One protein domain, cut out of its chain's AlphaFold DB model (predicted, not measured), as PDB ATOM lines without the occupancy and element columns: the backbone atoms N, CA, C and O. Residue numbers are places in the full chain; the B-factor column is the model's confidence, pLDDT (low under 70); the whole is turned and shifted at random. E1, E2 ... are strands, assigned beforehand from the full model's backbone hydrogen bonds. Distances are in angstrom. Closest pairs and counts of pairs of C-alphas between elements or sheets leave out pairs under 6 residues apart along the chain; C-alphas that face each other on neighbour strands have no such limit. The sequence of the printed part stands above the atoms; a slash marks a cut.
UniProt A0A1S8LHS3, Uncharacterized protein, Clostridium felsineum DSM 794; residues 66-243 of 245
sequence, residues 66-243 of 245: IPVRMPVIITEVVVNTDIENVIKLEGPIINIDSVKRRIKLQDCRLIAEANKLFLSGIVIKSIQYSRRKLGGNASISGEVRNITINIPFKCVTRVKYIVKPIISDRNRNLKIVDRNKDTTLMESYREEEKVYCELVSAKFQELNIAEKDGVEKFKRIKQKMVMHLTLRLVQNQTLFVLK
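This is residues 66 to 243 of the 245 residues of an uncharacterized protein of Clostridium felsineum DSM 794 (UniProt A0A1S8LHS3). Picture a long, narrow sandwich of two twisted sheets, E1-E8-E7 and E2-E3-E4, face to face, their edge strands coming near each other as E1 with E4 and E7 with E2. Past one end of this sandwich E1 and E8 run on together as a two-stranded tail, and near that same end the small hairpin E5 and E6 sticks out as a separate arm. The printed part has 178 residues with eight named strands, E1 to E8 in chain order, and no named helix; its class is all strand, and each of its three sheets is antiparallel. It is extended, with a radius of gyration of the C-alphas of 25.2 A and spans of 87 by 58 by 21 A, only just flat.

Begin at E8, residues 220 to 242, the inner strand of its sheet. Along one side find E1, residues 66 to 88, antiparallel at 175 degrees, where N 68 and O 239 are 2.8 A apart, within hydrogen-bond range. Along the other side find E7, residues 196 to 211, in a hairpin with E8; N 205 and O 226 are 2.9 A apart. Now look at the meander, each strand the antiparallel neighbour of the one before: E2, residues 93 to 111, E3, residues 116 to 132, and E4, residues 142 to 158. There N 100 and O 126 are 2.8 A apart, and N 123 and O 151 are 2.8 A apart. Between the sheets, the closest C-alphas of E2 and E7 are those of Cys 108 and Cys 197, 6.2 A apart, and those of E1 and E4 are Thr 81 and Cys 155, 6.9 A. E3 is apart from E1, E7 and E8. The hairpin of E5, residues 174 to 177, and E6, residues 183 to 186, has N 184 and O 176 2.9 A apart; both strands are apart from the other six.

Find C-alpha 66 at (186.245, 202.825, 168.736); from there E1 runs 59.9 A and bends by 65 degrees at residue 84. E2 measures 45.7 A and bends by 68 degrees at residue 97; E3 measures 49.3 A and E4 48.7 A. Look for E5 from C-alpha 174 at (170.058, 183.351, 193.760); E6 follows after a tight link. E7 measures 41.3 A and bends at residue 200, and E8 runs 63.4 A to C-alpha 242 at (182.473, 206.679, 165.114), bending at residue 238.

The C-alphas farthest apart, those of Ala 138 and Arg 179, are 92.1 A apart, while those of Ile 66 and Lys 243 are 6.6 A apart. The printed part has no cut, and its one long link is residues 159 to 173, between E4 and E5. The mean pLDDT of the printed part is 84.3; look for values under 70 at residues 134 to 140, 168 to 192 and 211 to 219.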
ATOM      1  N   ILE A  66     185.185 202.918 167.737       85.44
ATOM      2  CA  ILE A  66     186.245 202.825 168.736       85.44
ATOM      3  C   ILE A  66     185.584 202.829 170.121       85.44
ATOM      4  O   ILE A  66     184.851 203.775 170.429       85.44
ATOM      5  N   PRO A  67     185.811 201.802 170.963       86.00
ATOM      6  CA  PRO A  67     185.377 201.850 172.351       86.00
ATOM      7  C   PRO A  67     186.229 202.873 173.109       86.00
ATOM      8  O   PRO A  67     187.452 202.744 173.183       86.00
ATOM      9  N   VAL A  68     185.586 203.881 173.690       87.25
ATOM     10  CA  VAL A  68     186.226 204.902 174.527       87.25
ATOM     11  C   VAL A  68     185.654 204.843 175.934       87.25
ATOM     12  O   VAL A  68     184.443 204.745 176.117       87.25
ATOM     13  N   ARG A  69     186.520 204.892 176.946       88.56
ATOM     14  CA  ARG A  69     186.099 204.999 178.346       88.56
ATOM     15  C   ARG A  69     186.082 206.479 178.710       88.56
ATOM     16  O   ARG A  69     187.139 207.105 178.734       88.56
ATOM     17  N   MET A  70     184.899 207.036 178.945       91.25
ATOM     18  CA  MET A  70     184.720 208.466 179.194       91.25
ATOM     19  C   MET A  70     183.947 208.729 180.486       91.25
ATOM     20  O   MET A  70     182.999 207.996 180.774       91.25
ATOM     21  N   PRO A  71     184.291 209.791 181.235       94.56
ATOM     22  CA  PRO A  71     183.487 210.243 182.360       94.56
ATOM     23  C   PRO A  71     182.165 210.824 181.847       94.56
ATOM     24  O   PRO A  71     182.133 211.862 181.188       94.56
ATOM     25  N   VAL A  72     181.063 210.143 182.144       94.69
ATOM     26  CA  VAL A  72     179.706 210.558 181.784       94.69
ATOM     27  C   VAL A  72     179.029 211.167 183.001       94.69
ATOM     28  O   VAL A  72     178.953 210.547 184.064       94.69
ATOM     29  N   ILE A  73     178.517 212.387 182.839       96.88
ATOM     30  CA  ILE A  73     177.721 213.056 183.867       96.88
ATOM     31  C   ILE A  73     176.370 212.342 183.966       96.88
ATOM     32  O   ILE A  73     175.540 212.414 183.063       96.88
ATOM     33  N   ILE A  74     176.150 211.670 185.092       96.62
ATOM     34  CA  ILE A  74     174.893 211.000 185.432       96.62
ATOM     35  C   ILE A  74     173.809 212.048 185.692       96.62
ATOM     36  O   ILE A  74     172.685 211.940 185.198       96.62
ATOM     37  N   THR A  75     174.151 213.056 186.500       97.75
ATOM     38  CA  THR A  75     173.301 214.205 186.828       97.75
ATOM     39  C   THR A  75     174.082 215.242 187.640       97.75
ATOM     40  O   THR A  75     175.120 214.935 188.228       97.75
ATOM     41  N   GLU A  76     173.532 216.446 187.754       97.94
ATOM     42  CA  GLU A  76     173.909 217.439 188.760       97.94
ATOM     43  C   GLU A  76     172.723 217.656 189.713       97.94
ATOM     44  O   GLU A  76     171.571 217.685 189.275       97.94
ATOM     45  N   VAL A  77     172.969 217.719 191.022       97.00
ATOM     46  CA  VAL A  77     171.921 217.801 192.050       97.00
ATOM     47  C   VAL A  77     172.266 218.851 193.096       97.00
ATOM     48  O   VAL A  77     173.412 218.958 193.527       97.00
ATOM     49  N   VAL A  78     171.259 219.607 193.533       97.81
ATOM     50  CA  VAL A  78     171.365 220.500 194.690       97.81
ATOM     51  C   VAL A  78     170.811 219.783 195.914       97.81
ATOM     52  O   VAL A  78     169.637 219.411 195.947       97.81
ATOM     53  N   VAL A  79     171.657 219.573 196.917       97.25
ATOM     54  CA  VAL A  79     171.296 218.943 198.187       97.25
ATOM     55  C   VAL A  79     171.230 220.002 199.270       97.25
ATOM     56  O   VAL A  79     172.225 220.659 199.567       97.25
ATOM     57  N   ASN A  80     170.053 220.134 199.874       96.38
ATOM     58  CA  ASN A  80     169.828 221.028 201.001       96.38
ATOM     59  C   ASN A  80     169.986 220.238 202.299       96.38
ATOM     60  O   ASN A  80     169.485 219.118 202.419       96.38
ATOM     61  N   THR A  81     170.722 220.780 203.260       94.94
ATOM     62  CA  THR A  81     170.918 220.164 204.576       94.94
ATOM     63  C   THR A  81     170.839 221.232 205.649       94.94
ATOM     64  O   THR A  81     171.563 222.225 205.589       94.94
ATOM     65  N   ASP A  82     169.995 220.985 206.642       95.88
ATOM     66  CA  ASP A  82     169.830 221.855 207.797       95.88
ATOM     67  C   ASP A  82     170.691 221.336 208.948       95.88
ATOM     68  O   ASP A  82     170.710 220.140 209.247       95.88
ATOM     69  N   ILE A  83     171.441 222.235 209.574       95.31
ATOM     70  CA  ILE A  83     172.410 221.918 210.617       95.31
ATOM     71  C   ILE A  83     172.149 222.843 211.801       95.31
ATOM     72  O   ILE A  83     172.149 224.067 211.665       95.31
ATOM     73  N   GLU A  84     171.959 222.255 212.977       95.06
ATOM     74  CA  GLU A  84     171.910 222.979 214.242       95.06
ATOM     75  C   GLU A  84     173.151 222.635 215.063       95.06
ATOM     76  O   GLU A  84     173.487 221.465 215.256       95.06
ATOM     77  N   ASN A  85     173.857 223.654 215.543       92.88
ATOM     78  CA  ASN A  85     175.040 223.468 216.371       92.88
ATOM     79  C   ASN A  85     175.140 224.559 217.439       92.88
ATOM     80  O   ASN A  85     174.591 225.649 217.302       92.88
ATOM     81  N   VAL A  86     175.863 224.277 218.521       90.88
ATOM     82  CA  VAL A  86     176.153 225.264 219.565       90.88
ATOM     83  C   VAL A  86     177.653 225.441 219.656       90.88
ATOM     84  O   VAL A  86     178.384 224.472 219.856       90.88
ATOM     85  N   ILE A  87     178.108 226.683 219.531       89.19
ATOM     86  CA  ILE A  87     179.520 227.028 219.671       89.19
ATOM     87  C   ILE A  87     179.748 227.690 221.023       89.19
ATOM     88  O   ILE A  87     178.957 228.526 221.464       89.19
ATOM     89  N   LYS A  88     180.828 227.289 221.691       86.50
ATOM     90  CA  LYS A  88     181.304 227.913 222.925       86.50
ATOM     91  C   LYS A  88     182.507 228.769 222.562       86.50
ATOM     92  O   LYS A  88     183.449 228.257 221.964       86.50
ATOM     93  N   LEU A  89     182.444 230.055 222.882       83.06
ATOM     94  CA  LEU A  89     183.540 230.991 222.649       83.06
ATOM     95  C   LEU A  89     184.246 231.299 223.968       83.06
ATOM     96  O   LEU A  89     183.655 231.210 225.048       83.06
ATOM     97  N   GLU A  90     185.531 231.633 223.883       79.00
ATOM     98  CA  GLU A  90     186.348 231.913 225.060       79.00
ATOM     99  C   GLU A  90     186.008 233.284 225.652       79.00
ATOM    100  O   GLU A  90     186.601 234.316 225.321       79.00
ATOM    101  N   GLY A  91     185.050 233.263 226.576       73.31
ATOM    102  CA  GLY A  91     184.594 234.417 227.339       73.31
ATOM    103  C   GLY A  91     183.760 235.413 226.528       73.31
ATOM    104  O   GLY A  91     183.373 235.137 225.394       73.31
ATOM    105  N   PRO A  92     183.435 236.566 227.131       74.31
ATOM    106  CA  PRO A  92     182.492 237.507 226.556       74.31
ATOM    107  C   PRO A  92     183.030 238.182 225.295       74.31
ATOM    108  O   PRO A  92     184.018 238.920 225.349       74.31
ATOM    109  N   ILE A  93     182.346 237.977 224.173       79.00
ATOM    110  CA  ILE A  93     182.710 238.587 222.889       79.00
ATOM    111  C   ILE A  93     182.085 239.977 222.707       79.00
ATOM    112  O   ILE A  93     180.994 240.255 223.205       79.00
ATOM    113  N   ILE A  94     182.794 240.854 221.992       80.19
ATOM    114  CA  ILE A  94     182.304 242.166 221.541       80.19
ATOM    115  C   ILE A  94     181.664 242.025 220.165       80.19
ATOM    116  O   ILE A  94     180.545 242.481 219.960       80.19
ATOM    117  N   ASN A  95     182.402 241.425 219.230       81.75
ATOM    118  CA  ASN A  95     182.027 241.366 217.827       81.75
ATOM    119  C   ASN A  95     182.533 240.081 217.165       81.75
ATOM    120  O   ASN A  95     183.543 239.514 217.591       81.75
ATOM    121  N   ILE A  96     181.842 239.658 216.107       87.25
ATOM    122  CA  ILE A  96     182.324 238.653 215.157       87.25
ATOM    123  C   ILE A  96     182.774 239.409 213.913       87.25
ATOM    124  O   ILE A  96     181.956 240.012 213.223       87.25
ATOM    125  N   ASP A  97     184.070 239.372 213.633       89.12
ATOM    126  CA  ASP A  97     184.672 240.200 212.588       89.12
ATOM    127  C   ASP A  97     184.588 239.515 211.222       89.12
ATOM    128  O   ASP A  97     184.284 240.145 210.211       89.12
ATOM    129  N   SER A  98     184.838 238.204 211.174       91.50
ATOM    130  CA  SER A  98     184.697 237.435 209.939       91.50
ATOM    131  C   SER A  98     184.429 235.958 210.199       91.50
ATOM    132  O   SER A  98     184.796 235.397 211.234       91.50
ATOM    133  N   VAL A  99     183.778 235.313 209.230       92.75
ATOM    134  CA  VAL A  99     183.504 233.877 209.259       92.75
ATOM    135  C   VAL A  99     183.824 233.270 207.900       92.75
ATOM    136  O   VAL A  99     183.140 233.541 206.913       92.75
ATOM    137  N   LYS A 100     184.833 232.398 207.857       95.00
ATOM    138  CA  LYS A 100     185.194 231.609 206.673       95.00
ATOM    139  C   LYS A 100     184.663 230.190 206.825       95.00
ATOM    140  O   LYS A 100     184.789 229.586 207.889       95.00
ATOM    141  N   ARG A 101     184.074 229.647 205.760       94.62
ATOM    142  CA  ARG A 101     183.508 228.292 205.737       94.62
ATOM    143  C   ARG A 101     184.066 227.531 204.542       94.62
ATOM    144  O   ARG A 101     184.179 228.093 203.457       94.62
ATOM    145  N   ARG A 102     184.395 226.258 204.742       95.31
ATOM    146  CA  ARG A 102     184.722 225.309 203.668       95.31
ATOM    147  C   ARG A 102     184.164 223.934 204.002       95.31
ATOM    148  O   ARG A 102     183.900 223.642 205.166       95.31
ATOM    149  N   ILE A 103     184.014 223.089 202.991       96.19
ATOM    150  CA  ILE A 103     183.455 221.744 203.142       96.19
ATOM    151  C   ILE A 103     184.513 220.713 202.819       96.19
ATOM    152  O   ILE A 103     185.246 220.845 201.841       96.19
ATOM    153  N   LYS A 104     184.551 219.665 203.635       96.62
ATOM    154  CA  LYS A 104     185.253 218.429 203.326       96.62
ATOM    155  C   LYS A 104     184.222 217.310 203.228       96.62
ATOM    156  O   LYS A 104     183.685 216.891 204.253       96.62
ATOM    157  N   LEU A 105     183.943 216.844 202.012       96.19
ATOM    158  CA  LEU A 105     183.175 215.617 201.812       96.19
ATOM    159  C   LEU A 105     184.024 214.428 202.272       96.19
ATOM    160  O   LEU A 105     185.207 214.343 201.947       96.19
ATOM    161  N   GLN A 106     183.427 213.555 203.076       96.00
ATOM    162  CA  GLN A 106     184.056 212.335 203.589       96.00
ATOM    163  C   GLN A 106     183.479 211.090 202.923       96.00
ATOM    164  O   GLN A 106     184.224 210.157 202.648       96.00
ATOM    165  N   ASP A 107     182.174 211.091 202.646       94.50
ATOM    166  CA  ASP A 107     181.516 210.010 201.921       94.50
ATOM    167  C   ASP A 107     180.468 210.574 200.963       94.50
ATOM    168  O   ASP A 107     179.730 211.501 201.308       94.50
ATOM    169  N   CYS A 108     180.413 210.007 199.763       95.00
ATOM    170  CA  CYS A 108     179.401 210.305 198.761       95.00
ATOM    171  C   CYS A 108     179.134 209.042 197.949       95.00
ATOM    172  O   CYS A 108     179.922 208.684 197.075       95.00
ATOM    173  N   ARG A 109     178.057 208.327 198.289       93.44
ATOM    174  CA  ARG A 109     177.749 207.009 197.715       93.44
ATOM    175  C   ARG A 109     176.346 206.973 197.158       93.44
ATOM    176  O   ARG A 109     175.380 207.273 197.860       93.44
ATOM    177  N   LEU A 110     176.238 206.567 195.901       93.69
ATOM    178  CA  LEU A 110     174.964 206.354 195.238       93.69
ATOM    179  C   LEU A 110     174.559 204.881 195.346       93.69
ATOM    180  O   LEU A 110     175.293 204.010 194.892       93.69
ATOM    181  N   ILE A 111     173.366 204.616 195.874       91.44
ATOM    182  CA  ILE A 111     172.653 203.361 195.631       91.44
ATOM    183  C   ILE A 111     171.793 203.588 194.392       91.44
ATOM    184  O   ILE A 111     170.741 204.232 194.466       91.44
ATOM    185  N   ALA A 112     172.291 203.117 193.249       89.75
ATOM    186  CA  ALA A 112     171.749 203.465 191.943       89.75
ATOM    187  C   ALA A 112     170.334 202.908 191.709       89.75
ATOM    188  O   ALA A 112     169.473 203.627 191.221       89.75
ATOM    189  N   GLU A 113     170.047 201.681 192.147       87.25
ATOM    190  CA  GLU A 113     168.706 201.080 192.030       87.25
ATOM    191  C   GLU A 113     167.657 201.794 192.902       87.25
ATOM    192  O   GLU A 113     166.495 201.931 192.522       87.25
ATOM    193  N   ALA A 114     168.069 202.292 194.073       90.44
ATOM    194  CA  ALA A 114     167.191 202.990 195.011       90.44
ATOM    195  C   ALA A 114     167.064 204.494 194.716       90.44
ATOM    196  O   ALA A 114     166.269 205.190 195.360       90.44
ATOM    197  N   ASN A 115     167.855 205.022 193.779       94.69
ATOM    198  CA  ASN A 115     167.981 206.451 193.514       94.69
ATOM    199  C   ASN A 115     168.362 207.265 194.764       94.69
ATOM    200  O   ASN A 115     167.883 208.387 194.942       94.69
ATOM    201  N   LYS A 116     169.178 206.701 195.665       96.06
ATOM    202  CA  LYS A 116     169.532 207.319 196.955       96.06
ATOM    203  C   LYS A 116     171.011 207.675 196.999       96.06
ATOM    204  O   LYS A 116     171.858 206.807 196.820       96.06
ATOM    205  N   LEU A 117     171.310 208.941 197.272       96.50
ATOM    206  CA  LEU A 117     172.663 209.447 197.472       96.50
ATOM    207  C   LEU A 117     172.898 209.687 198.961       96.50
ATOM    208  O   LEU A 117     172.216 210.511 199.572       96.50
ATOM    209  N   PHE A 118     173.855 208.957 199.523       97.31
ATOM    210  CA  PHE A 118     174.309 209.074 200.902       97.31
ATOM    211  C   PHE A 118     175.501 210.015 200.951       97.31
ATOM    212  O   PHE A 118     176.459 209.844 200.197       97.31
ATOM    213  N   LEU A 119     175.435 211.001 201.840       97.00
ATOM    214  CA  LEU A 119     176.427 212.056 201.966       97.00
ATOM    215  C   LEU A 119     176.865 212.183 203.414       97.00
ATOM    216  O   LEU A 119     176.040 212.219 204.331       97.00
ATOM    217  N   SER A 120     178.168 212.310 203.618       97.50
ATOM    218  CA  SER A 120     178.719 212.742 204.895       97.50
ATOM    219  C   SER A 120     179.931 213.632 204.697       97.50
ATOM    220  O   SER A 120     180.658 213.533 203.702       97.50
ATOM    221  N   GLY A 121     180.154 214.518 205.653       97.50
ATOM    222  CA  GLY A 121     181.285 215.419 205.609       97.50
ATOM    223  C   GLY A 121     181.366 216.315 206.825       97.50
ATOM    224  O   GLY A 121     180.681 216.125 207.831       97.50
ATOM    225  N   ILE A 122     182.239 217.308 206.712       97.88
ATOM    226  CA  ILE A 122     182.502 218.289 207.757       97.88
ATOM    227  C   ILE A 122     182.451 219.683 207.140       97.88
ATOM    228  O   ILE A 122     183.152 219.965 206.163       97.88
ATOM    229  N   VAL A 123     181.662 220.569 207.743       97.25
ATOM    230  CA  VAL A 123     181.767 222.014 207.537       97.25
ATOM    231  C   VAL A 123     182.851 222.531 208.476       97.25
ATOM    232  O   VAL A 123     182.706 222.503 209.697       97.25
ATOM    233  N   ILE A 124     183.962 222.982 207.903       97.31
ATOM    234  CA  ILE A 124     185.058 223.604 208.641       97.31
ATOM    235  C   ILE A 124     184.779 225.101 208.670       97.31
ATOM    236  O   ILE A 124     184.749 225.754 207.621       97.31
ATOM    237  N   LYS A 125     184.579 225.642 209.867       95.12
ATOM    238  CA  LYS A 125     184.221 227.040 210.081       95.12
ATOM    239  C   LYS A 125     185.293 227.724 210.915       95.12
ATOM    240  O   LYS A 125     185.527 227.346 212.056       95.12
ATOM    241  N   SER A 126     185.934 228.727 210.332       95.31
ATOM    242  CA  SER A 126     186.910 229.584 210.998       95.31
ATOM    243  C   SER A 126     186.245 230.915 211.329       95.31
ATOM    244  O   SER A 126     185.701 231.574 210.440       95.31
ATOM    245  N   ILE A 127     186.217 231.263 212.611       92.56
ATOM    246  CA  ILE A 127     185.535 232.436 213.157       92.56
ATOM    247  C   ILE A 127     186.596 233.333 213.778       92.56
ATOM    248  O   ILE A 127     187.274 232.923 214.723       92.56
ATOM    249  N   GLN A 128     186.695 234.554 213.268       93.19
ATOM    250  CA  GLN A 128     187.466 235.621 213.884       93.19
ATOM    251  C   GLN A 128     186.523 236.488 214.717       93.19
ATOM    252  O   GLN A 128     185.476 236.921 214.226       93.19
ATOM    253  N   TYR A 129     186.878 236.727 215.974       89.38
ATOM    254  CA  TYR A 129     186.070 237.514 216.897       89.38
ATOM    255  C   TYR A 129     186.940 238.380 217.801       89.38
ATOM    256  O   TYR A 129     188.084 238.042 218.103       89.38
ATOM    257  N   SER A 130     186.362 239.476 218.272       87.69
ATOM    258  CA  SER A 130     187.026 240.433 219.150       87.69
ATOM    259  C   SER A 130     186.448 240.371 220.563       87.69
ATOM    260  O   SER A 130     185.228 240.321 220.747       87.69
ATOM    261  N   ARG A 131     187.311 240.395 221.582       84.12
ATOM    262  CA  ARG A 131     186.964 240.376 223.015       84.12
ATOM    263  C   ARG A 131     187.549 241.594 223.733       84.12
ATOM    264  O   ARG A 131     188.588 242.111 223.339       84.12
ATOM    265  N   ARG A 132     186.894 242.061 224.806       75.75
ATOM    266  CA  ARG A 132     187.477 243.097 225.679       75.75
ATOM    267  C   ARG A 132     188.586 242.473 226.515       75.75
ATOM    268  O   ARG A 132     188.322 241.497 227.223       75.75
ATOM    269  N   LYS A 133     189.781 243.061 226.485       73.06
ATOM    270  CA  LYS A 133     190.792 242.801 227.511       73.06
ATOM    271  C   LYS A 133     190.312 243.434 228.813       73.06
ATOM    272  O   LYS A 133     189.916 244.598 228.832       73.06
ATOM    273  N   LEU A 134     190.302 242.654 229.889       64.94
ATOM    274  CA  LEU A 134     190.051 243.178 231.225       64.94
ATOM    275  C   LEU A 134     191.392 243.721 231.742       64.94
ATOM    276  O   LEU A 134     192.291 242.942 232.040       64.94
ATOM    277  N   GLY A 135     191.553 245.042 231.757       60.28
ATOM    278  CA  GLY A 135     192.765 245.728 232.209       60.28
ATOM    279  C   GLY A 135     192.411 247.119 232.729       60.28
ATOM    280  O   GLY A 135     191.538 247.778 232.167       60.28
ATOM    281  N   GLY A 136     193.018 247.514 233.849       59.00
ATOM    282  CA  GLY A 136     192.691 248.740 234.574       59.00
ATOM    283  C   GLY A 136     192.973 250.020 233.780       59.00
ATOM    284  O   GLY A 136     193.954 250.108 233.051       59.00
ATOM    285  N   ASN A 137     192.116 251.015 234.024       58.12
ATOM    286  CA  ASN A 137     192.192 252.426 233.629       58.12
ATOM    287  C   ASN A 137     191.797 252.744 232.171       58.12
ATOM    288  O   ASN A 137     192.538 252.487 231.228       58.12
ATOM    289  N   ALA A 138     190.616 253.372 232.045       61.34
ATOM    290  CA  ALA A 138     190.099 254.282 231.004       61.34
ATOM    291  C   ALA A 138     190.249 253.956 229.497       61.34
ATOM    292  O   ALA A 138     189.673 254.673 228.680       61.34
ATOM    293  N   SER A 139     190.942 252.891 229.093       59.44
ATOM    294  CA  SER A 139     191.149 252.520 227.690       59.44
ATOM    295  C   SER A 139     190.429 251.212 227.348       59.44
ATOM    296  O   SER A 139     190.563 250.193 228.024       59.44
ATOM    297  N   ILE A 140     189.625 251.228 226.279       62.06
ATOM    298  CA  ILE A 140     188.991 250.020 225.736       62.06
ATOM    299  C   ILE A 140     190.044 249.297 224.891       62.06
ATOM    300  O   ILE A 140     190.213 249.593 223.712       62.06
ATOM    301  N   SER A 141     190.764 248.350 225.492       70.81
ATOM    302  CA  SER A 141     191.679 247.471 224.758       70.81
ATOM    303  C   SER A 141     190.937 246.225 224.255       70.81
ATOM    304  O   SER A 141     190.296 245.505 225.027       70.81
ATOM    305  N   GLY A 142     190.985 245.988 222.943       75.69
ATOM    306  CA  GLY A 142     190.412 244.812 222.285       75.69
ATOM    307  C   GLY A 142     191.464 243.736 222.013       75.69
ATOM    308  O   GLY A 142     192.633 244.033 221.777       75.69
ATOM    309  N   GLU A 143     191.052 242.474 222.034       86.44
ATOM    310  CA  GLU A 143     191.852 241.334 221.599       86.44
ATOM    311  C   GLU A 143     191.133 240.590 220.477       86.44
ATOM    312  O   GLU A 143     189.979 240.198 220.648       86.44
ATOM    313  N   VAL A 144     191.826 240.364 219.360       89.88
ATOM    314  CA  VAL A 144     191.330 239.540 218.254       89.88
ATOM    315  C   VAL A 144     191.710 238.085 218.505       89.88
ATOM    316  O   VAL A 144     192.865 237.766 218.786       89.88
ATOM    317  N   ARG A 145     190.734 237.192 218.385       90.75
ATOM    318  CA  ARG A 145     190.881 235.745 218.547       90.75
ATOM    319  C   ARG A 145     190.345 235.030 217.314       90.75
ATOM    320  O   ARG A 145     189.464 235.526 216.617       90.75
ATOM    321  N   ASN A 146     190.879 233.838 217.072       92.56
ATOM    322  CA  ASN A 146     190.453 232.956 215.998       92.56
ATOM    323  C   ASN A 146     190.124 231.584 216.573       92.56
ATOM    324  O   ASN A 146     190.923 231.018 217.318       92.56
ATOM    325  N   ILE A 147     188.981 231.031 216.186       92.38
ATOM    326  CA  ILE A 147     188.608 229.650 216.488       92.38
ATOM    327  C   ILE A 147     188.236 228.936 215.192       92.38
ATOM    328  O   ILE A 147     187.544 229.493 214.342       92.38
ATOM    329  N   THR A 148     188.691 227.696 215.034       95.62
ATOM    330  CA  THR A 148     188.256 226.825 213.939       95.62
ATOM    331  C   THR A 148     187.496 225.649 214.516       95.62
ATOM    332  O   THR A 148     188.007 224.935 215.372       95.62
ATOM    333  N   ILE A 149     186.270 225.455 214.040       95.06
ATOM    334  CA  ILE A 149     185.386 224.379 214.471       95.06
ATOM    335  C   ILE A 149     185.032 223.481 213.291       95.06
ATOM    336  O   ILE A 149     184.887 223.936 212.153       95.06
ATOM    337  N   ASN A 150     184.864 222.199 213.589       96.81
ATOM    338  CA  ASN A 150     184.456 221.177 212.639       96.81
ATOM    339  C   ASN A 150     183.024 220.762 212.967       96.81
ATOM    340  O   ASN A 150     182.771 220.219 214.041       96.81
ATOM    341  N   ILE A 151     182.093 221.028 212.054       96.62
ATOM    342  CA  ILE A 151     180.675 220.712 212.220       96.62
ATOM    343  C   ILE A 151     180.353 219.532 211.291       96.62
ATOM    344  O   ILE A 151     180.293 219.728 210.072       96.62
ATOM    345  N   PRO A 152     180.220 218.299 211.811       97.00
ATOM    346  CA  PRO A 152     179.913 217.140 210.986       97.00
ATOM    347  C   PRO A 152     178.474 217.208 210.469       97.00
ATOM    348  O   PRO A 152     177.573 217.669 211.168       97.00
ATOM    349  N   PHE A 153     178.250 216.693 209.264       96.50
ATOM    350  CA  PHE A 153     176.915 216.509 208.707       96.50
ATOM    351  C   PHE A 153     176.791 215.144 208.035       96.50
ATOM    352  O   PHE A 153     177.764 214.586 207.515       96.50
ATOM    353  N   LYS A 154     175.569 214.615 208.045       97.25
ATOM    354  CA  LYS A 154     175.167 213.416 207.312       97.25
ATOM    355  C   LYS A 154     173.776 213.646 206.750       97.25
ATOM    356  O   LYS A 154     172.906 214.132 207.467       97.25
ATOM    357  N   CYS A 155     173.562 213.292 205.493       96.44
ATOM    358  CA  CYS A 155     172.241 213.362 204.886       96.44
ATOM    359  C   CYS A 155     172.085 212.309 203.790       96.44
ATOM    360  O   CYS A 155     173.055 211.745 203.280       96.44
ATOM    361  N   VAL A 156     170.831 212.024 203.451       97.69
ATOM    362  CA  VAL A 156     170.473 211.144 202.343       97.69
ATOM    363  C   VAL A 156     169.443 211.866 201.501       97.69
ATOM    364  O   VAL A 156     168.449 212.360 202.030       97.69
ATOM    365  N   THR A 157     169.654 211.903 200.193       97.50
ATOM    366  CA  THR A 157     168.712 212.528 199.262       97.50
ATOM    367  C   THR A 157     168.328 211.576 198.141       97.50
ATOM    368  O   THR A 157     169.055 210.631 197.826       97.50
ATOM    369  N   ARG A 158     167.153 211.800 197.547       97.38
ATOM    370  CA  ARG A 158     166.742 211.093 196.335       97.38
ATOM    371  C   ARG A 158     167.261 211.854 195.121       97.38
ATOM    372  O   ARG A 158     167.121 213.071 195.056       97.38
ATOM    373  N   VAL A 159     167.812 211.137 194.153       96.56
ATOM    374  CA  VAL A 159     168.402 211.718 192.945       96.56
ATOM    375  C   VAL A 159     167.612 211.270 191.716       96.56
ATOM    376  O   VAL A 159     167.143 210.138 191.647       96.56
ATOM    377  N   LYS A 160     167.427 212.167 190.749       96.94
ATOM    378  CA  LYS A 160     166.920 211.821 189.414       96.94
ATOM    379  C   LYS A 160     168.100 211.774 188.453       96.94
ATOM    380  O   LYS A 160     169.018 212.572 188.594       96.94
ATOM    381  N   TYR A 161     168.075 210.848 187.505       95.62
ATOM    382  CA  TYR A 161     169.160 210.666 186.546       95.62
ATOM    383  C   TYR A 161     168.813 211.303 185.209       95.62
ATOM    384  O   TYR A 161     167.702 211.114 184.716       95.62
ATOM    385  N   ILE A 162     169.776 212.019 184.628       95.94
ATOM    386  CA  ILE A 162     169.739 212.405 183.213       95.94
ATOM    387  C   ILE A 162     170.197 211.198 182.389       95.94
ATOM    388  O   ILE A 162     169.509 210.771 181.467       95.94
ATOM    389  N   VAL A 163     171.319 210.599 182.795       93.69
ATOM    390  CA  VAL A 163     171.839 209.339 182.256       93.69
ATOM    391  C   VAL A 163     171.845 208.313 183.378       93.69
ATOM    392  O   VAL A 163     172.350 208.594 184.462       93.69
ATOM    393  N   LYS A 164     171.270 207.126 183.154       91.88
ATOM    394  CA  LYS A 164     171.269 206.076 184.180       91.88
ATOM    395  C   LYS A 164     172.708 205.613 184.464       91.88
ATOM    396  O   LYS A 164     173.463 205.402 183.513       91.88
ATOM    397  N   PRO A 165     173.085 205.421 185.739       92.19
ATOM    398  CA  PRO A 165     174.310 204.709 186.072       92.19
ATOM    399  C   PRO A 165     174.295 203.315 185.446       92.19
ATOM    400  O   PRO A 165     173.254 202.653 185.430       92.19
ATOM    401  N   ILE A 166     175.445 202.867 184.955       88.38
ATOM    402  CA  ILE A 166     175.638 201.476 184.552       88.38
ATOM    403  C   ILE A 166     175.841 200.669 185.832       88.38
ATOM    404  O   ILE A 166     176.798 200.910 186.569       88.38
ATOM    405  N   ILE A 167     174.926 199.739 186.078       79.75
ATOM    406  CA  ILE A 167     174.950 198.769 187.175       79.75
ATOM    407  C   ILE A 167     175.137 197.402 186.515       79.75
ATOM    408  O   ILE A 167     174.608 197.165 185.425       79.75
ATOM    409  N   SER A 168     175.921 196.508 187.105       66.88
ATOM    410  CA  SER A 168     176.070 195.155 186.575       66.88
ATOM    411  C   SER A 168     174.801 194.356 186.883       66.88
ATOM    412  O   SER A 168     174.359 194.320 188.026       66.88
ATOM    413  N   ASP A 169     174.247 193.640 185.898       56.16
ATOM    414  CA  ASP A 169     173.035 192.797 186.021       56.16
ATOM    415  C   ASP A 169     173.173 191.588 186.987       56.16
ATOM    416  O   ASP A 169     172.462 190.584 186.876       56.16
ATOM    417  N   ARG A 170     174.134 191.612 187.915       53.97
ATOM    418  CA  ARG A 170     174.559 190.449 188.704       53.97
ATOM    419  C   ARG A 170     174.037 190.417 190.132       53.97
ATOM    420  O   ARG A 170     174.237 189.398 190.786       53.97
ATOM    421  N   ASN A 171     173.253 191.403 190.563       50.44
ATOM    422  CA  ASN A 171     172.415 191.281 191.763       50.44
ATOM    423  C   ASN A 171     171.180 190.402 191.492       50.44
ATOM    424  O   ASN A 171     170.057 190.711 191.890       50.44
ATOM    425  N   ARG A 172     171.353 189.281 190.781       51.03
ATOM    426  CA  ARG A 172     170.337 188.233 190.797       51.03
ATOM    427  C   ARG A 172     170.465 187.560 192.150       51.03
ATOM    428  O   ARG A 172     171.398 186.797 192.366       51.03
ATOM    429  N   ASN A 173     169.518 187.853 193.031       54.91
ATOM    430  CA  ASN A 173     169.245 187.050 194.211       54.91
ATOM    431  C   ASN A 173     169.104 185.587 193.773       54.91
ATOM    432  O   ASN A 173     168.055 185.185 193.259       54.91
ATOM    433  N   LEU A 174     170.160 184.791 193.927       56.56
ATOM    434  CA  LEU A 174     170.058 183.351 193.760       56.56
ATOM    435  C   LEU A 174     169.320 182.843 194.998       56.56
ATOM    436  O   LEU A 174     169.906 182.726 196.072       56.56
ATOM    437  N   LYS A 175     168.011 182.605 194.857       58.09
ATOM    438  CA  LYS A 175     167.237 181.858 195.851       58.09
ATOM    439  C   LYS A 175     167.696 180.408 195.804       58.09
ATOM    440  O   LYS A 175     167.345 179.684 194.875       58.09
ATOM    441  N   ILE A 176     168.443 179.988 196.815       62.38
ATOM    442  CA  ILE A 176     168.663 178.573 197.088       62.38
ATOM    443  C   ILE A 176     167.598 178.177 198.106       62.38
ATOM    444  O   ILE A 176     167.592 178.673 199.231       62.38
ATOM    445  N   VAL A 177     166.647 177.347 197.680       61.66
ATOM    446  CA  VAL A 177     165.657 176.745 198.579       61.66
ATOM    447  C   VAL A 177     166.246 175.426 199.056       61.66
ATOM    448  O   VAL A 177     166.453 174.522 198.245       61.66
ATOM    449  N   ASP A 178     166.551 175.329 200.346       61.28
ATOM    450  CA  ASP A 178     167.012 174.074 200.936       61.28
ATOM    451  C   ASP A 178     165.834 173.092 201.098       61.28
ATOM    452  O   ASP A 178     164.664 173.490 201.166       61.28
ATOM    453  N   ARG A 179     166.123 171.790 201.204       60.72
ATOM    454  CA  ARG A 179     165.128 170.733 201.473       60.72
ATOM    455  C   ARG A 179     164.315 170.998 202.750       60.72
ATOM    456  O   ARG A 179     163.184 170.528 202.846       60.72
ATOM    457  N   ASN A 180     164.848 171.804 203.670       68.19
ATOM    458  CA  ASN A 180     164.197 172.233 204.912       68.19
ATOM    459  C   ASN A 180     163.275 173.465 204.765       68.19
ATOM    460  O   ASN A 180     162.759 173.946 205.768       68.19
ATOM    461  N   LYS A 181     163.027 173.966 203.541       64.38
ATOM    462  CA  LYS A 181     162.287 175.217 203.229       64.38
ATOM    463  C   LYS A 181     162.972 176.520 203.656       64.38
ATOM    464  O   LYS A 181     162.413 177.593 203.417       64.38
ATOM    465  N   ASP A 182     164.181 176.459 204.200       64.62
ATOM    466  CA  ASP A 182     164.980 177.658 204.419       64.62
ATOM    467  C   ASP A 182     165.403 178.254 203.071       64.62
ATOM    468  O   ASP A 182     165.846 177.558 202.154       64.62
ATOM    469  N   THR A 183     165.188 179.561 202.928       65.00
ATOM    470  CA  THR A 183     165.547 180.309 201.722       65.00
ATOM    471  C   THR A 183     166.833 181.072 201.992       65.00
ATOM    472  O   THR A 183     166.815 182.089 202.682       65.00
ATOM    473  N   THR A 184     167.938 180.615 201.412       62.78
ATOM    474  CA  THR A 184     169.217 181.330 201.465       62.78
ATOM    475  C   THR A 184     169.347 182.201 200.219       62.78
ATOM    476  O   THR A 184     169.244 181.708 199.093       62.78
ATOM    477  N   LEU A 185     169.544 183.507 200.415       62.47
ATOM    478  CA  LEU A 185     169.825 184.458 199.340       62.47
ATOM    479  C   LEU A 185     171.335 184.648 199.241       62.47
ATOM    480  O   LEU A 185     171.960 185.138 200.178       62.47
ATOM    481  N   MET A 186     171.921 184.244 198.114       58.47
ATOM    482  CA  MET A 186     173.334 184.496 197.841       58.47
ATOM    483  C   MET A 186     173.468 185.712 196.922       58.47
ATOM    484  O   MET A 186     173.012 185.683 195.777       58.47
ATOM    485  N   GLU A 187     174.099 186.772 197.425       59.50
ATOM    486  CA  GLU A 187     174.434 187.976 196.660       59.50
ATOM    487  C   GLU A 187     175.907 187.913 196.243       59.50
ATOM    488  O   GLU A 187     176.807 187.849 197.082       59.50
ATOM    489  N   SER A 188     176.180 187.913 194.936       56.06
ATOM    490  CA  SER A 188     177.551 188.024 194.434       56.06
ATOM    491  C   SER A 188     177.907 189.491 194.205       56.06
ATOM    492  O   SER A 188     177.452 190.088 193.231       56.06
ATOM    493  N   TYR A 189     178.764 190.055 195.055       52.22
ATOM    494  CA  TYR A 189     179.303 191.400 194.864       52.22
ATOM    495  C   TYR A 189     180.486 191.363 193.891       52.22
ATOM    496  O   TYR A 189     181.474 190.660 194.113       52.22
ATOM    497  N   ARG A 190     180.409 192.131 192.802       54.59
ATOM    498  CA  ARG A 190     181.581 192.518 192.003       54.59
ATOM    499  C   ARG A 190     181.796 194.012 192.163       54.59
ATOM    500  O   ARG A 190     180.829 194.762 192.246       54.59
ATOM    501  N   GLU A 191     183.052 194.441 192.208       53.38
ATOM    502  CA  GLU A 191     183.378 195.865 192.273       53.38
ATOM    503  C   GLU A 191     183.018 196.537 190.944       53.38
ATOM    504  O   GLU A 191     183.690 196.366 189.928       53.38
ATOM    505  N   GLU A 192     181.903 197.262 190.946       66.62
ATOM    506  CA  GLU A 192     181.464 198.092 189.828       66.62
ATOM    507  C   GLU A 192     182.283 199.380 189.748       66.62
ATOM    508  O   GLU A 192     182.846 199.858 190.740       66.62
ATOM    509  N   GLU A 193     182.303 199.993 188.566       72.75
ATOM    510  CA  GLU A 193     182.845 201.337 188.442       72.75
ATOM    511  C   GLU A 193     181.934 202.324 189.171       72.75
ATOM    512  O   GLU A 193     180.797 202.588 188.771       72.75
ATOM    513  N   LYS A 194     182.444 202.835 190.291       83.94
ATOM    514  CA  LYS A 194     181.686 203.667 191.221       83.94
ATOM    515  C   LYS A 194     181.297 204.983 190.556       83.94
ATOM    516  O   LYS A 194     182.110 205.629 189.897       83.94
ATOM    517  N   VAL A 195     180.064 205.416 190.804       92.25
ATOM    518  CA  VAL A 195     179.677 206.805 190.563       92.25
ATOM    519  C   VAL A 195     180.429 207.665 191.570       92.25
ATOM    520  O   VAL A 195     180.241 207.509 192.778       92.25
ATOM    521  N   TYR A 196     181.295 208.544 191.081       93.19
ATOM    522  CA  TYR A 196     182.005 209.502 191.913       93.19
ATOM    523  C   TYR A 196     181.244 210.822 191.970       93.19
ATOM    524  O   TYR A 196     180.488 211.181 191.063       93.19
ATOM    525  N   CYS A 197     181.443 211.540 193.067       95.12
ATOM    526  CA  CYS A 197     180.825 212.833 193.291       95.12
ATOM    527  C   CYS A 197     181.866 213.936 193.214       95.12
ATOM    528  O   CYS A 197     182.874 213.905 193.918       95.12
ATOM    529  N   GLU A 198     181.568 214.947 192.420       96.12
ATOM    530  CA  GLU A 198     182.312 216.190 192.344       96.12
ATOM    531  C   GLU A 198     181.517 217.285 193.066       96.12
ATOM    532  O   GLU A 198     180.331 217.495 192.796       96.12
ATOM    533  N   LEU A 199     182.155 217.981 194.011       96.75
ATOM    534  CA  LEU A 199     181.568 219.155 194.652       96.75
ATOM    535  C   LEU A 199     181.725 220.359 193.720       96.75
ATOM    536  O   LEU A 199     182.809 220.927 193.630       96.75
ATOM    537  N   VAL A 200     180.636 220.758 193.067       97.62
ATOM    538  CA  VAL A 200     180.616 221.904 192.145       97.62
ATOM    539  C   VAL A 200     180.546 223.216 192.919       97.62
ATOM    540  O   VAL A 200     181.271 224.163 192.626       97.62
ATOM    541  N   SER A 201     179.661 223.299 193.916       97.19
ATOM    542  CA  SER A 201     179.544 224.500 194.743       97.19
ATOM    543  C   SER A 201     178.947 224.211 196.115       97.19
ATOM    544  O   SER A 201     178.243 223.219 196.313       97.19
ATOM    545  N   ALA A 202     179.219 225.105 197.062       96.81
ATOM    546  CA  ALA A 202     178.641 225.086 198.394       96.81
ATOM    547  C   ALA A 202     178.185 226.495 198.784       96.81
ATOM    548  O   ALA A 202     178.964 227.447 198.702       96.81
ATOM    549  N   LYS A 203     176.936 226.626 199.230       96.62
ATOM    550  CA  LYS A 203     176.364 227.879 199.743       96.62
ATOM    551  C   LYS A 203     175.811 227.659 201.143       96.62
ATOM    552  O   LYS A 203     175.319 226.580 201.456       96.62
ATOM    553  N   PHE A 204     175.879 228.695 201.968       95.81
ATOM    554  CA  PHE A 204     175.446 228.646 203.360       95.81
ATOM    555  C   PHE A 204     174.578 229.851 203.683       95.81
ATOM    556  O   PHE A 204     174.936 230.981 203.351       95.81
ATOM    557  N   GLN A 205     173.489 229.607 204.395       95.25
ATOM    558  CA  GLN A 205     172.687 230.623 205.059       95.25
ATOM    559  C   GLN A 205     172.687 230.285 206.542       95.25
ATOM    560  O   GLN A 205     172.482 229.133 206.908       95.25
ATOM    561  N   GLU A 206     172.983 231.248 207.407       92.56
ATOM    562  CA  GLU A 206     173.158 230.964 208.828       92.56
ATOM    563  C   GLU A 206     172.518 232.036 209.702       92.56
ATOM    564  O   GLU A 206     172.741 233.229 209.502       92.56
ATOM    565  N   LEU A 207     171.782 231.580 210.711       90.88
ATOM    566  CA  LEU A 207     171.238 232.390 211.785       90.88
ATOM    567  C   LEU A 207     171.998 232.100 213.083       90.88
ATOM    568  O   LEU A 207     172.096 230.951 213.519       90.88
ATOM    569  N   ASN A 208     172.502 233.158 213.718       87.25
ATOM    570  CA  ASN A 208     173.166 233.101 215.016       87.25
ATOM    571  C   ASN A 208     172.215 233.611 216.102       87.25
ATOM    572  O   ASN A 208     171.796 234.766 216.065       87.25
ATOM    573  N   ILE A 209     171.913 232.767 217.082       84.19
ATOM    574  CA  ILE A 209     171.107 233.095 218.256       84.19
ATOM    575  C   ILE A 209     172.041 233.052 219.456       84.19
ATOM    576  O   ILE A 209     172.580 232.006 219.818       84.19
ATOM    577  N   ALA A 210     172.281 234.210 220.048       77.06
ATOM    578  CA  ALA A 210     173.217 234.319 221.146       77.06
ATOM    579  C   ALA A 210     172.480 234.119 222.480       77.06
ATOM    580  O   ALA A 210     171.542 234.853 222.795       77.06
ATOM    581  N   GLU A 211     172.894 233.114 223.252       68.44
ATOM    582  CA  GLU A 211     172.335 232.837 224.576       68.44
ATOM    583  C   GLU A 211     173.110 233.658 225.618       68.44
ATOM    584  O   GLU A 211     174.347 233.653 225.652       68.44
ATOM    585  N   LYS A 212     172.375 234.423 226.432       63.31
ATOM    586  CA  LYS A 212     172.932 235.205 227.540       63.31
ATOM    587  C   LYS A 212     172.828 234.379 228.820       63.31
ATOM    588  O   LYS A 212     171.722 234.050 229.235       63.31
ATOM    589  N   ASP A 213     173.958 234.112 229.465       55.50
ATOM    590  CA  ASP A 213     173.988 233.523 230.804       55.50
ATOM    591  C   ASP A 213     173.922 234.667 231.844       55.50
ATOM    592  O   ASP A 213     174.940 235.142 232.343       55.50
ATOM    593  N   GLY A 214     172.718 235.175 232.135       59.25
ATOM    594  CA  GLY A 214     172.501 236.199 233.169       59.25
ATOM    595  C   GLY A 214     173.044 237.602 232.831       59.25
ATOM    596  O   GLY A 214     172.765 238.144 231.761       59.25
ATOM    597  N   VAL A 215     173.768 238.216 233.780       53.16
ATOM    598  CA  VAL A 215     174.196 239.637 233.760       53.16
ATOM    599  C   VAL A 215     175.396 239.891 232.831       53.16
ATOM    600  O   VAL A 215     175.595 241.016 232.371       53.16
ATOM    601  N   GLU A 216     176.164 238.861 232.459       50.31
ATOM    602  CA  GLU A 216     177.345 239.016 231.608       50.31
ATOM    603  C   GLU A 216     177.283 238.162 230.334       50.31
ATOM    604  O   GLU A 216     177.409 236.949 230.367       50.31
ATOM    605  N   LYS A 217     177.132 238.871 229.206       58.84
ATOM    606  CA  LYS A 217     177.758 238.678 227.880       58.84
ATOM    607  C   LYS A 217     177.896 237.248 227.301       58.84
ATOM    608  O   LYS A 217     178.408 236.312 227.896       58.84
ATOM    609  N   PHE A 218     177.551 237.160 226.017       59.53
ATOM    610  CA  PHE A 218     177.522 235.972 225.157       59.53
ATOM    611  C   PHE A 218     178.711 235.010 225.333       59.53
ATOM    612  O   PHE A 218     179.835 235.319 224.935       59.53
ATOM    613  N   LYS A 219     178.433 233.817 225.871       69.19
ATOM    614  CA  LYS A 219     179.392 232.701 226.001       69.19
ATOM    615  C   LYS A 219     179.093 231.559 225.025       69.19
ATOM    616  O   LYS A 219     179.990 230.810 224.628       69.19
ATOM    617  N   ARG A 220     177.824 231.433 224.626       78.88
ATOM    618  CA  ARG A 220     177.315 230.395 223.728       78.88
ATOM    619  C   ARG A 220     176.540 231.032 222.587       78.88
ATOM    620  O   ARG A 220     175.730 231.933 222.800       78.88
ATOM    621  N   ILE A 221     176.780 230.544 221.376       86.25
ATOM    622  CA  ILE A 221     175.994 230.925 220.204       86.25
ATOM    623  C   ILE A 221     175.368 229.655 219.656       86.25
ATOM    624  O   ILE A 221     176.066 228.732 219.227       86.25
ATOM    625  N   LYS A 222     174.042 229.614 219.700       90.31
ATOM    626  CA  LYS A 222     173.236 228.607 219.035       90.31
ATOM    627  C   LYS A 222     173.095 229.002 217.570       90.31
ATOM    628  O   LYS A 222     172.750 230.135 217.251       90.31
ATOM    629  N   GLN A 223     173.417 228.086 216.676       91.38
ATOM    630  CA  GLN A 223     173.533 228.338 215.247       91.38
ATOM    631  C   GLN A 223     172.574 227.425 214.504       91.38
ATOM    632  O   GLN A 223     172.511 226.228 214.783       91.38
ATOM    633  N   LYS A 224     171.827 228.008 213.569       95.12
ATOM    634  CA  LYS A 224     171.002 227.280 212.606       95.12
ATOM    635  C   LYS A 224     171.507 227.617 211.214       95.12
ATOM    636  O   LYS A 224     171.504 228.784 210.828       95.12
ATOM    637  N   MET A 225     171.970 226.614 210.488       94.62
ATOM    638  CA  MET A 225     172.585 226.757 209.177       94.62
ATOM    639  C   MET A 225     171.816 225.931 208.152       94.62
ATOM    640  O   MET A 225     171.609 224.742 208.359       94.62
ATOM    641  N   VAL A 226     171.455 226.551 207.033       96.62
ATOM    642  CA  VAL A 226     171.015 225.867 205.816       96.62
ATOM    643  C   VAL A 226     172.205 225.813 204.865       96.62
ATOM    644  O   VAL A 226     172.813 226.839 204.542       96.62
ATOM    645  N   MET A 227     172.570 224.612 204.441       96.44
ATOM    646  CA  MET A 227     173.661 224.356 203.510       96.44
ATOM    647  C   MET A 227     173.101 223.835 202.188       96.44
ATOM    648  O   MET A 227     172.357 222.858 202.176       96.44
ATOM    649  N   HIS A 228     173.507 224.451 201.079       97.25
ATOM    650  CA  HIS A 228     173.174 224.021 199.723       97.25
ATOM    651  C   HIS A 228     174.433 223.496 199.034       97.25
ATOM    652  O   HIS A 228     175.373 224.256 198.785       97.25
ATOM    653  N   LEU A 229     174.452 222.203 198.729       97.31
ATOM    654  CA  LEU A 229     175.540 221.526 198.028       97.31
ATOM    655  C   LEU A 229     175.138 221.249 196.586       97.31
ATOM    656  O   LEU A 229     174.222 220.466 196.360       97.31
ATOM    657  N   THR A 230     175.847 221.815 195.613       98.00
ATOM    658  CA  THR A 230     175.733 221.368 194.220       98.00
ATOM    659  C   THR A 230     176.743 220.255 193.987       98.00
ATOM    660  O   THR A 230     177.951 220.489 194.057       98.00
ATOM    661  N   LEU A 231     176.248 219.050 193.724       98.00
ATOM    662  CA  LEU A 231     177.054 217.865 193.461       98.00
ATOM    663  C   LEU A 231     176.830 217.392 192.033       98.00
ATOM    664  O   LEU A 231     175.687 217.255 191.596       98.00
ATOM    665  N   ARG A 232     177.915 217.073 191.339       98.19
ATOM    666  CA  ARG A 232     177.875 216.406 190.044       98.19
ATOM    667  C   ARG A 232     178.251 214.947 190.220       98.19
ATOM    668  O   ARG A 232     179.289 214.627 190.790       98.19
ATOM    669  N   LEU A 233     177.372 214.068 189.761       97.38
ATOM    670  CA  LEU A 233     177.565 212.627 189.804       97.38
ATOM    671  C   LEU A 233     178.090 212.197 188.446       97.38
ATOM    672  O   LEU A 233     177.474 212.499 187.420       97.38
ATOM    673  N   VAL A 234     179.214 211.496 188.440       96.75
ATOM    674  CA  VAL A 234     179.904 211.113 187.213       96.75
ATOM    675  C   VAL A 234     180.328 209.655 187.309       96.75
ATOM    676  O   VAL A 234     180.673 209.163 188.383       96.75
ATOM    677  N   GLN A 235     180.270 208.944 186.194       94.62
ATOM    678  CA  GLN A 235     180.707 207.557 186.096       94.62
ATOM    679  C   GLN A 235     181.495 207.392 184.807       94.62
ATOM    680  O   GLN A 235     181.062 207.865 183.759       94.62
ATOM    681  N   ASN A 236     182.629 206.700 184.854       92.62
ATOM    682  CA  ASN A 236     183.285 206.292 183.620       92.62
ATOM    683  C   ASN A 236     182.435 205.218 182.938       92.62
ATOM    684  O   ASN A 236     182.148 204.179 183.530       92.62
ATOM    685  N   GLN A 237     182.042 205.471 181.695       90.44
ATOM    686  CA  GLN A 237     181.260 204.544 180.886       90.44
ATOM    687  C   GLN A 237     181.989 204.270 179.572       90.44
ATOM    688  O   GLN A 237     182.708 205.126 179.050       90.44
ATOM    689  N   THR A 238     181.820 203.062 179.037       87.94
ATOM    690  CA  THR A 238     182.298 202.731 177.693       87.94
ATOM    691  C   THR A 238     181.277 203.198 176.668       87.94
ATOM    692  O   THR A 238     180.149 202.714 176.643       87.94
ATOM    693  N   LEU A 239     181.694 204.122 175.811       86.69
ATOM    694  CA  LEU A 239     180.923 204.619 174.680       86.69
ATOM    695  C   LEU A 239     181.575 204.136 173.382       86.69
ATOM    696  O   LEU A 239     182.783 203.917 173.327       86.69
ATOM    697  N   PHE A 240     180.782 203.983 172.327       87.19
ATOM    698  CA  PHE A 240     181.283 203.670 170.993       87.19
ATOM    699  C   PHE A 240     181.183 204.924 170.138       87.19
ATOM    700  O   PHE A 240     180.085 205.386 169.833       87.19
ATOM    701  N   VAL A 241     182.334 205.481 169.773       88.19
ATOM    702  CA  VAL A 241     182.413 206.658 168.902       88.19
ATOM    703  C   VAL A 241     182.792 206.240 167.494       88.19
ATOM    704  O   VAL A 241     183.644 205.369 167.295       88.19
ATOM    705  N   LEU A 242     182.142 206.865 166.516       86.00
ATOM    706  CA  LEU A 242     182.473 206.679 165.114       86.00
ATOM    707  C   LEU A 242     183.832 207.325 164.839       86.00
ATOM    708  O   LEU A 242     184.049 208.495 165.160       86.00
ATOM    709  N   LYS A 243     184.750 206.566 164.241       78.00
ATOM    710  CA  LYS A 243     186.018 207.107 163.759       78.00
ATOM    711  C   LYS A 243     185.722 208.068 162.604       78.00
ATOM    712  O   LYS A 243     185.337 207.615 161.531       78.00
TER     713      LYS A 243